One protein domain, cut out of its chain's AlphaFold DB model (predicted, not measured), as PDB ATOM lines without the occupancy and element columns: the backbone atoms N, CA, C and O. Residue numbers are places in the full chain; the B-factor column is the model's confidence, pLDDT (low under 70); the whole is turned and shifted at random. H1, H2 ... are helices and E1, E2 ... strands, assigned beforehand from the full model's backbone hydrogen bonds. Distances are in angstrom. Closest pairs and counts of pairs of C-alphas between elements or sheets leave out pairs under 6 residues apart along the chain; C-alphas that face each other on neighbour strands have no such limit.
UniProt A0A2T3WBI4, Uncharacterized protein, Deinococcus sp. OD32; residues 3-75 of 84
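What this domain is: This is residues 3 to 75 of the 84 residues of an uncharacterized protein of Deinococcus sp. OD32 (UniProt A0A2T3WBI4). A small ball of crossed short helices: the helical hairpin H2 and H3 makes one side, the longest helix, H4, crosses H2, and the short H1 and H5 fill in near the two ends of the printed part. These ends lie side by side, residues 3 to 4 pairing antiparallel with residues 72 to 73 of E1. The printed part has 73 residues, with five named helices and then one named strand, and is mostly helix. It is compact, with a radius of gyration of the C-alphas of 10.8 A and spans of 31 by 22 by 19 A.

How they stand to each other: H1, residues 6 to 11, and H2, residues 17 to 26, only just touch, with 3 pairs of C-alphas within 8 A, closest at Cys 10 and Val 17, 6.3 A. H3, residues 32 to 38, touches H2 in a hairpin, a steep tilt of 44 degrees, opposite ways; the closest C-alphas, of Ala 21 and Pro 32, are 4.7 A apart. H4, residues 48 to 62, touches H2 about perpendicular at 80 degrees, closest at the C-alphas of Val 20 and Ile 57, 6.5 A. H5, residues 68 to 71, touches H4, with the C-alphas of Ala 52 and Val 68 closest at 5.5 A. E1, residues 72 to 74, pairs with no named strand. Every O i to N i+4 pair is within hydrogen-bond range in H1, H2, H3 and H4; H5 is too short for one.

Where its parts are: H1 begins at C-alpha 6 (114.467, 108.117, 142.468). From first to last C-alpha, H2 measures 14.3 A, H3 10.1 A and H4 20.5 A. E1 ends at C-alpha 74 (124.466, 113.549, 149.857).

The domain as a whole: The C-alphas of Ala 26 and Glu 75 are farthest apart, 33.4 A. The printed part has no cut and no long link. Residue 44 is under 70 in pLDDT.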
ATOM      1  N   ARG A   3     119.547 114.867 148.944       88.25
ATOM      2  CA  ARG A   3     118.650 114.973 147.783       88.25
ATOM      3  C   ARG A   3     118.045 113.617 147.431       88.25
ATOM      4  O   ARG A   3     118.704 112.593 147.594       88.25
ATOM      5  N   VAL A   4     116.812 113.613 146.930       91.94
ATOM      6  CA  VAL A   4     116.126 112.399 146.455       91.94
ATOM      7  C   VAL A   4     116.560 112.080 145.025       91.94
ATOM      8  O   VAL A   4     116.561 112.968 144.178       91.94
ATOM      9  N   THR A   5     116.892 110.817 144.753       94.56
ATOM     10  CA  THR A   5     117.443 110.343 143.468       94.56
ATOM     11  C   THR A   5     116.665 109.157 142.892       94.56
ATOM     12  O   THR A   5     117.230 108.154 142.450       94.56
ATOM     13  N   VAL A   6     115.329 109.220 142.940       95.69
ATOM     14  CA  VAL A   6     114.467 108.117 142.468       95.69
ATOM     15  C   VAL A   6     114.646 107.858 140.973       95.69
ATOM     16  O   VAL A   6     114.622 106.704 140.552       95.69
ATOM     17  N   ARG A   7     114.837 108.906 140.165       96.94
ATOM     18  CA  ARG A   7     115.035 108.765 138.719       96.94
ATOM     19  C   ARG A   7     116.303 107.978 138.418       96.94
ATOM     20  O   ARG A   7     116.241 106.979 137.711       96.94
ATOM     21  N   GLU A   8     117.411 108.395 139.009       96.31
ATOM     22  CA  GLU A   8     118.718 107.774 138.846       96.31
ATOM     23  C   GLU A   8     118.689 106.325 139.334       96.31
ATOM     24  O   GLU A   8     119.212 105.431 138.673       96.31
ATOM     25  N   ALA A   9     118.011 106.063 140.455       96.44
ATOM     26  CA  ALA A   9     117.853 104.711 140.972       96.44
ATOM     27  C   ALA A   9     117.062 103.794 140.020       96.44
ATOM     28  O   ALA A   9     117.392 102.608 139.932       96.44
ATOM     29  N   CYS A  10     116.054 104.320 139.312       97.19
ATOM     30  CA  CYS A  10     115.322 103.586 138.274       97.19
ATOM     31  C   CYS A  10     116.213 103.320 137.053       97.19
ATOM     32  O   CYS A  10     116.320 102.180 136.603       97.19
ATOM     33  N   GLU A  11     116.885 104.358 136.549       97.12
ATOM     34  CA  GLU A  11     117.739 104.290 135.359       97.12
ATOM     35  C   GLU A  11     118.902 103.309 135.550       97.12
ATOM     36  O   GLU A  11     119.130 102.454 134.693       97.12
ATOM     37  N   ALA A  12     119.556 103.333 136.717       96.69
ATOM     38  CA  ALA A  12     120.618 102.392 137.085       96.69
ATOM     39  C   ALA A  12     120.167 100.920 137.085       96.69
ATOM     40  O   ALA A  12     120.995 100.012 137.057       96.69
ATOM     41  N   ARG A  13     118.854 100.677 137.120       96.12
ATOM     42  CA  ARG A  13     118.232  99.348 137.140       96.12
ATOM     43  C   ARG A  13     117.492  99.015 135.844       96.12
ATOM     44  O   ARG A  13     116.789  98.012 135.789       96.12
ATOM     45  N   GLY A  14     117.621  99.850 134.810       97.31
ATOM     46  CA  GLY A  14     116.933  99.655 133.533       97.31
ATOM     47  C   GLY A  14     115.411  99.813 133.617       97.31
ATOM     48  O   GLY A  14     114.694  99.273 132.777       97.31
ATOM     49  N   LEU A  15     114.906 100.532 134.624       97.69
ATOM     50  CA  LEU A  15     113.484 100.812 134.796       97.69
ATOM     51  C   LEU A  15     113.156 102.247 134.394       97.69
ATOM     52  O   LEU A  15     113.892 103.189 134.675       97.69
ATOM     53  N   SER A  16     111.978 102.428 133.808       98.06
ATOM     54  CA  SER A  16     111.363 103.746 133.694       98.06
ATOM     55  C   SER A  16     110.646 104.121 134.992       98.06
ATOM     56  O   SER A  16     110.035 103.284 135.660       98.06
ATOM     57  N   VAL A  17     110.624 105.418 135.304       97.75
ATOM     58  CA  VAL A  17     109.834 105.964 136.423       97.75
ATOM     59  C   VAL A  17     108.345 105.608 136.280       97.75
ATOM     60  O   VAL A  17     107.663 105.361 137.272       97.75
ATOM     61  N   TYR A  18     107.848 105.525 135.041       98.12
ATOM     62  CA  TYR A  18     106.477 105.112 134.738       98.12
ATOM     63  C   TYR A  18     106.169 103.692 135.234       98.12
ATOM     64  O   TYR A  18     105.141 103.488 135.873       98.12
ATOM     65  N   GLN A  19     107.059 102.720 134.997       98.12
ATOM     66  CA  GLN A  19     106.861 101.337 135.460       98.12
ATOM     67  C   GLN A  19     106.731 101.265 136.984       98.12
ATOM     68  O   GLN A  19     105.845 100.583 137.496       98.12
ATOM     69  N   VAL A  20     107.561 102.018 137.711       97.88
ATOM     70  CA  VAL A  20     107.500 102.101 139.177       97.88
ATOM     71  C   VAL A  20     106.186 102.736 139.634       97.88
ATOM     72  O   VAL A  20     105.505 102.193 140.503       97.88
ATOM     73  N   ALA A  21     105.791 103.849 139.008       98.12
ATOM     74  CA  ALA A  21     104.540 104.541 139.305       98.12
ATOM     75  C   ALA A  21     103.313 103.645 139.102       98.12
ATOM     76  O   ALA A  21     102.444 103.583 139.969       98.12
ATOM     77  N   MET A  22     103.253 102.923 137.983       98.50
ATOM     78  CA  MET A  22     102.129 102.034 137.688       98.50
ATOM     79  C   MET A  22     102.127 100.786 138.562       98.50
ATOM     80  O   MET A  22     101.052 100.350 138.963       98.50
ATOM     81  N   SER A  23     103.295 100.247 138.922       98.06
ATOM     82  CA  SER A  23     103.375  99.127 139.862       98.06
ATOM     83  C   SER A  23     102.823  99.508 141.237       98.06
ATOM     84  O   SER A  23     102.029  98.759 141.800       98.06
ATOM     85  N   GLY A  24     103.200 100.678 141.767       97.31
ATOM     86  CA  GLY A  24     102.667 101.172 143.041       97.31
ATOM     87  C   GLY A  24     101.168 101.471 142.980       97.31
ATOM     88  O   GLY A  24     100.420 101.096 143.882       97.31
ATOM     89  N   TYR A  25     100.711 102.082 141.884       98.19
ATOM     90  CA  TYR A  25      99.297 102.396 141.688       98.19
ATOM     91  C   TYR A  25      98.427 101.137 141.592       98.19
ATOM     92  O   TYR A  25      97.400 101.048 142.261       98.19
ATOM     93  N   ALA A  26      98.864 100.129 140.828       97.69
ATOM     94  CA  ALA A  26      98.152  98.859 140.684       97.69
ATOM     95  C   ALA A  26      98.024  98.088 142.010       97.69
ATOM     96  O   ALA A  26      97.069  97.342 142.200       97.69
ATOM     97  N   GLN A  27      98.971  98.284 142.932       95.25
ATOM     98  CA  GLN A  27      98.956  97.693 144.272       95.25
ATOM     99  C   GLN A  27      98.226  98.562 145.310       95.25
ATOM    100  O   GLN A  27      98.091  98.149 146.461       95.25
ATOM    101  N   GLY A  28      97.774  99.764 144.938       96.00
ATOM    102  CA  GLY A  28      97.146 100.717 145.856       96.00
ATOM    103  C   GLY A  28      98.102 101.293 146.906       96.00
ATOM    104  O   GLY A  28      97.645 101.780 147.938       96.00
ATOM    105  N   THR A  29      99.418 101.227 146.677       95.25
ATOM    106  CA  THR A  29     100.439 101.628 147.659       95.25
ATOM    107  C   THR A  29     100.997 103.023 147.415       95.25
ATOM    108  O   THR A  29     101.434 103.672 148.365       95.25
ATOM    109  N   LEU A  30     100.981 103.510 146.169       94.19
ATOM    110  CA  LEU A  30     101.485 104.841 145.834       94.19
ATOM    111  C   LEU A  30     100.717 105.492 144.682       94.19
ATOM    112  O   LEU A  30     100.429 104.861 143.667       94.19
ATOM    113  N   ASP A  31     100.467 106.795 144.811       95.12
ATOM    114  CA  ASP A  31      99.952 107.614 143.716       95.12
ATOM    115  C   ASP A  31     101.064 107.925 142.683       95.12
ATOM    116  O   ASP A  31     102.179 108.298 143.079       95.12
ATOM    117  N   PRO A  32     100.789 107.849 141.364       97.12
ATOM    118  CA  PRO A  32     101.776 108.141 140.325       97.12
ATOM    119  C   PRO A  32     102.390 109.541 140.420       97.12
ATOM    120  O   PRO A  32     103.589 109.710 140.199       97.12
ATOM    121  N   GLY A  33     101.594 110.551 140.780       95.38
ATOM    122  CA  GLY A  33     102.054 111.928 140.946       95.38
ATOM    123  C   GLY A  33     103.097 112.059 142.052       95.38
ATOM    124  O   GLY A  33     104.041 112.841 141.928       95.38
ATOM    125  N   THR A  34     102.992 111.243 143.102       93.62
ATOM    126  CA  THR A  34     104.017 111.171 144.149       93.62
ATOM    127  C   THR A  34     105.330 110.616 143.604       93.62
ATOM    128  O   THR A  34     106.363 111.254 143.802       93.62
ATOM    129  N   VAL A  35     105.308 109.524 142.833       95.38
ATOM    130  CA  VAL A  35     106.528 108.987 142.199       95.38
ATOM    131  C   VAL A  35     107.181 110.024 141.285       95.38
ATOM    132  O   VAL A  35     108.391 110.233 141.351       95.38
ATOM    133  N   TYR A  36     106.394 110.731 140.470       95.62
ATOM    134  CA  TYR A  36     106.939 111.744 139.567       95.62
ATOM    135  C   TYR A  36     107.524 112.957 140.286       95.62
ATOM    136  O   TYR A  36     108.523 113.494 139.812       95.62
ATOM    137  N   ARG A  37     106.948 113.390 141.416       93.00
ATOM    138  CA  ARG A  37     107.544 114.453 142.243       93.00
ATOM    139  C   ARG A  37     108.892 114.021 142.814       93.00
ATOM    140  O   ARG A  37     109.874 114.739 142.648       93.00
ATOM    141  N   LEU A  38     108.966 112.815 143.382       93.81
ATOM    142  CA  LEU A  38     110.218 112.256 143.904       93.81
ATOM    143  C   LEU A  38     111.286 112.132 142.810       93.81
ATOM    144  O   LEU A  38     112.436 112.503 143.019       93.81
ATOM    145  N   ALA A  39     110.905 111.677 141.615       94.75
ATOM    146  CA  ALA A  39     111.806 111.545 140.470       94.75
ATOM    147  C   ALA A  39     112.274 112.885 139.865       94.75
ATOM    148  O   ALA A  39     113.116 112.891 138.965       94.75
ATOM    149  N   ARG A  40     111.705 114.015 140.297       92.50
ATOM    150  CA  ARG A  40     112.184 115.366 139.964       92.50
ATOM    151  C   ARG A  40     113.068 115.962 141.062       92.50
ATOM    152  O   ARG A  40     113.574 117.059 140.871       92.50
ATOM    153  N   GLY A  41     113.218 115.283 142.203       86.38
ATOM    154  CA  GLY A  41     113.907 115.822 143.378       86.38
ATOM    155  C   GLY A  41     113.147 116.955 144.081       86.38
ATOM    156  O   GLY A  41     113.692 117.590 144.980       86.38
ATOM    157  N   ASP A  42     111.893 117.216 143.697       74.31
ATOM    158  CA  ASP A  42     111.074 118.311 144.224       74.31
ATOM    159  C   ASP A  42     110.414 117.899 145.547       74.31
ATOM    160  O   ASP A  42     109.242 117.511 145.603       74.31
ATOM    161  N   THR A  43     111.205 117.908 146.623       71.38
ATOM    162  CA  THR A  43     110.711 117.620 147.972       71.38
ATOM    163  C   THR A  43     111.272 118.608 148.986       71.38
ATOM    164  O   THR A  43     112.438 118.527 149.368       71.38
ATOM    165  N   SER A  44     110.422 119.499 149.497       69.56
ATOM    166  CA  SER A  44     110.755 120.368 150.637       69.56
ATOM    167  C   SER A  44     110.954 119.585 151.941       69.56
ATOM    168  O   SER A  44     111.628 120.055 152.857       69.56
ATOM    169  N   ARG A  45     110.395 118.369 152.025       74.25
ATOM    170  CA  ARG A  45     110.601 117.414 153.116       74.25
ATOM    171  C   ARG A  45     110.639 115.994 152.566       74.25
ATOM    172  O   ARG A  45     109.729 115.580 151.852       74.25
ATOM    173  N   ILE A  46     111.685 115.258 152.920       75.81
ATOM    174  CA  ILE A  46     111.856 113.862 152.525       75.81
ATOM    175  C   ILE A  46     111.016 112.991 153.461       75.81
ATOM    176  O   ILE A  46     111.306 112.908 154.655       75.81
ATOM    177  N   ASP A  47     109.983 112.345 152.925       87.75
ATOM    178  CA  ASP A  47     109.237 111.312 153.643       87.75
ATOM    179  C   ASP A  47     109.886 109.938 153.423       87.75
ATOM    180  O   ASP A  47     109.776 109.334 152.353       87.75
ATOM    181  N   LEU A  48     110.567 109.444 154.460       92.25
ATOM    182  CA  LEU A  48     111.244 108.148 154.435       92.25
ATOM    183  C   LEU A  48     110.265 106.974 154.290       92.25
ATOM    184  O   LEU A  48     110.657 105.948 153.742       92.25
ATOM    185  N   GLY A  49     109.007 107.114 154.732       95.06
ATOM    186  CA  GLY A  49     107.987 106.075 154.565       95.06
ATOM    187  C   GLY A  49     107.615 105.896 153.095       95.06
ATOM    188  O   GLY A  49     107.689 104.791 152.562       95.06
ATOM    189  N   THR A  50     107.323 107.000 152.407       94.25
ATOM    190  CA  THR A  50     107.096 106.990 150.956       94.25
ATOM    191  C   THR A  50     108.315 106.452 150.193       94.25
ATOM    192  O   THR A  50     108.154 105.641 149.277       94.25
ATOM    193  N   LEU A  51     109.541 106.838 150.575       95.50
ATOM    194  CA  LEU A  51     110.755 106.294 149.949       95.50
ATOM    195  C   LEU A  51     110.929 104.791 150.196       95.50
ATOM    196  O   LEU A  51     111.349 104.081 149.286       95.50
ATOM    197  N   ALA A  52     110.584 104.287 151.383       97.25
ATOM    198  CA  ALA A  52     110.625 102.856 151.671       97.25
ATOM    199  C   ALA A  52     109.656 102.076 150.772       97.25
ATOM    200  O   ALA A  52     110.020 101.025 150.247       97.25
ATOM    201  N   THR A  53     108.463 102.618 150.511       97.69
ATOM    202  CA  THR A  53     107.516 102.012 149.565       97.69
ATOM    203  C   THR A  53     108.081 101.984 148.143       97.69
ATOM    204  O   THR A  53     108.017 100.949 147.481       97.69
ATOM    205  N   VAL A  54     108.696 103.077 147.675       97.38
ATOM    206  CA  VAL A  54     109.359 103.111 146.356       97.38
ATOM    207  C   VAL A  54     110.503 102.096 146.281       97.38
ATOM    208  O   VAL A  54     110.610 101.375 145.289       97.38
ATOM    209  N   ALA A  55     111.320 101.984 147.329       97.88
ATOM    210  CA  ALA A  55     112.390 100.994 147.411       97.88
ATOM    211  C   ALA A  55     111.839  99.557 147.342       97.88
ATOM    212  O   ALA A  55     112.362  98.737 146.593       97.88
ATOM    213  N   GLY A  56     110.729  99.268 148.027       97.94
ATOM    214  CA  GLY A  56     110.042  97.974 147.948       97.94
ATOM    215  C   GLY A  56     109.495  97.654 146.551       97.94
ATOM    216  O   GLY A  56     109.611  96.519 146.082       97.94
ATOM    217  N   ILE A  57     108.958  98.651 145.842       98.06
ATOM    218  CA  ILE A  57     108.518  98.489 144.447       98.06
ATOM    219  C   ILE A  57     109.717  98.186 143.541       98.06
ATOM    220  O   ILE A  57     109.669  97.241 142.756       98.06
ATOM    221  N   LEU A  58     110.811  98.942 143.668       97.94
ATOM    222  CA  LEU A  58     112.038  98.699 142.904       97.94
ATOM    223  C   LEU A  58     112.611  97.312 143.192       97.94
ATOM    224  O   LEU A  58     112.995  96.606 142.261       97.94
ATOM    225  N   HIS A  59     112.613  96.895 144.457       97.69
ATOM    226  CA  HIS A  59     113.009  95.549 144.845       97.69
ATOM    227  C   HIS A  59     112.167  94.489 144.134       97.69
ATOM    228  O   HIS A  59     112.707  93.566 143.530       97.69
ATOM    229  N   THR A  60     110.847  94.666 144.133       97.31
ATOM    230  CA  THR A  60     109.908  93.733 143.504       97.31
ATOM    231  C   THR A  60     110.113  93.643 141.992       97.31
ATOM    232  O   THR A  60     110.147  92.548 141.438       97.31
ATOM    233  N   LEU A  61     110.273  94.783 141.314       97.56
ATOM    234  CA  LEU A  61     110.415  94.833 139.856       97.56
ATOM    235  C   LEU A  61     111.770  94.317 139.360       97.56
ATOM    236  O   LEU A  61     111.864  93.846 138.230       97.56
ATOM    237  N   THR A  62     112.817  94.425 140.178       96.75
ATOM    238  CA  THR A  62     114.189  94.069 139.777       96.75
ATOM    239  C   THR A  62     114.686  92.757 140.373       96.75
ATOM    240  O   THR A  62     115.692  92.220 139.918       96.75
ATOM    241  N   GLY A  63     114.033  92.257 141.424       97.12
ATOM    242  CA  GLY A  63     114.515  91.140 142.236       97.12
ATOM    243  C   GLY A  63     115.771  91.456 143.059       97.12
ATOM    244  O   GLY A  63     116.294  90.569 143.728       97.12
ATOM    245  N   GLN A  64     116.280  92.692 143.022       95.19
ATOM    246  CA  GLN A  64     117.472  93.115 143.762       95.19
ATOM    247  C   GLN A  64     117.056  93.825 145.053       95.19
ATOM    248  O   GLN A  64     116.126  94.625 145.009       95.19
ATOM    249  N   PRO A  65     117.679  93.576 146.216       95.00
ATOM    250  CA  PRO A  65     117.424  94.374 147.417       95.00
ATOM    251  C   PRO A  65     117.650  95.866 147.138       95.00
ATOM    252  O   PRO A  65     118.663  96.226 146.544       95.00
ATOM    253  N   VAL A  66     116.704  96.718 147.542       96.38
ATOM    254  CA  VAL A  66     116.833  98.178 147.426       96.38
ATOM    255  C   VAL A  66     116.493  98.813 148.766       96.38
ATOM    256  O   VAL A  66     115.412  98.589 149.311       96.38
ATOM    257  N   GLY A  67     117.424  99.598 149.303       95.75
ATOM    258  CA  GLY A  67     117.239 100.371 150.527       95.75
ATOM    259  C   GLY A  67     116.888 101.836 150.260       95.75
ATOM    260  O   GLY A  67     117.219 102.397 149.219       95.75
ATOM    261  N   VAL A  68     116.287 102.502 151.252       95.25
ATOM    262  CA  VAL A  68     115.982 103.948 151.189       95.25
ATOM    263  C   VAL A  68     117.232 104.792 150.918       95.25
ATOM    264  O   VAL A  68     117.157 105.776 150.188       95.25
ATOM    265  N   GLY A  69     118.387 104.395 151.461       93.75
ATOM    266  CA  GLY A  69     119.653 105.104 151.253       93.75
ATOM    267  C   GLY A  69     120.113 105.142 149.794       93.75
ATOM    268  O   GLY A  69     120.811 106.070 149.415       93.75
ATOM    269  N   GLU A  70     119.679 104.198 148.960       94.75
ATOM    270  CA  GLU A  70     119.998 104.181 147.525       94.75
ATOM    271  C   GLU A  70     119.111 105.129 146.708       94.75
ATOM    272  O   GLU A  70     119.377 105.387 145.535       94.75
ATOM    273  N   LEU A  71     118.048 105.652 147.325       95.12
ATOM    274  CA  LEU A  71     117.175 106.683 146.759       95.12
ATOM    275  C   LEU A  71     117.565 108.085 147.232       95.12
ATOM    276  O   LEU A  71     116.827 109.043 146.990       95.12
ATOM    277  N   LEU A  72     118.686 108.196 147.945       92.94
ATOM    278  CA  LEU A  72     119.192 109.426 148.520       92.94
ATOM    279  C   LEU A  72     120.643 109.634 148.091       92.94
ATOM    280  O   LEU A  72     121.453 108.714 148.103       92.94
ATOM    281  N   ALA A  73     120.994 110.878 147.789       89.81
ATOM    282  CA  ALA A  73     122.377 111.290 147.618       89.81
ATOM    283  C   ALA A  73     122.711 112.429 148.579       89.81
ATOM    284  O   ALA A  73     121.889 113.308 148.843       89.81
ATOM    285  N   LEU A  74     123.938 112.426 149.096       86.56
ATOM    286  CA  LEU A  74     124.466 113.549 149.857       86.56
ATOM    287  C   LEU A  74     125.007 114.595 148.882       86.56
ATOM    288  O   LEU A  74     125.901 114.331 148.082       86.56
ATOM    289  N   GLU A  75     124.475 115.802 148.968       78.31
ATOM    290  CA  GLU A  75     125.120 116.999 148.454       78.31
ATOM    291  C   GLU A  75     126.233 117.368 149.426       78.31
ATOM    292  O   GLU A  75     125.976 117.832 150.547       78.31
TER     293      GLU A  75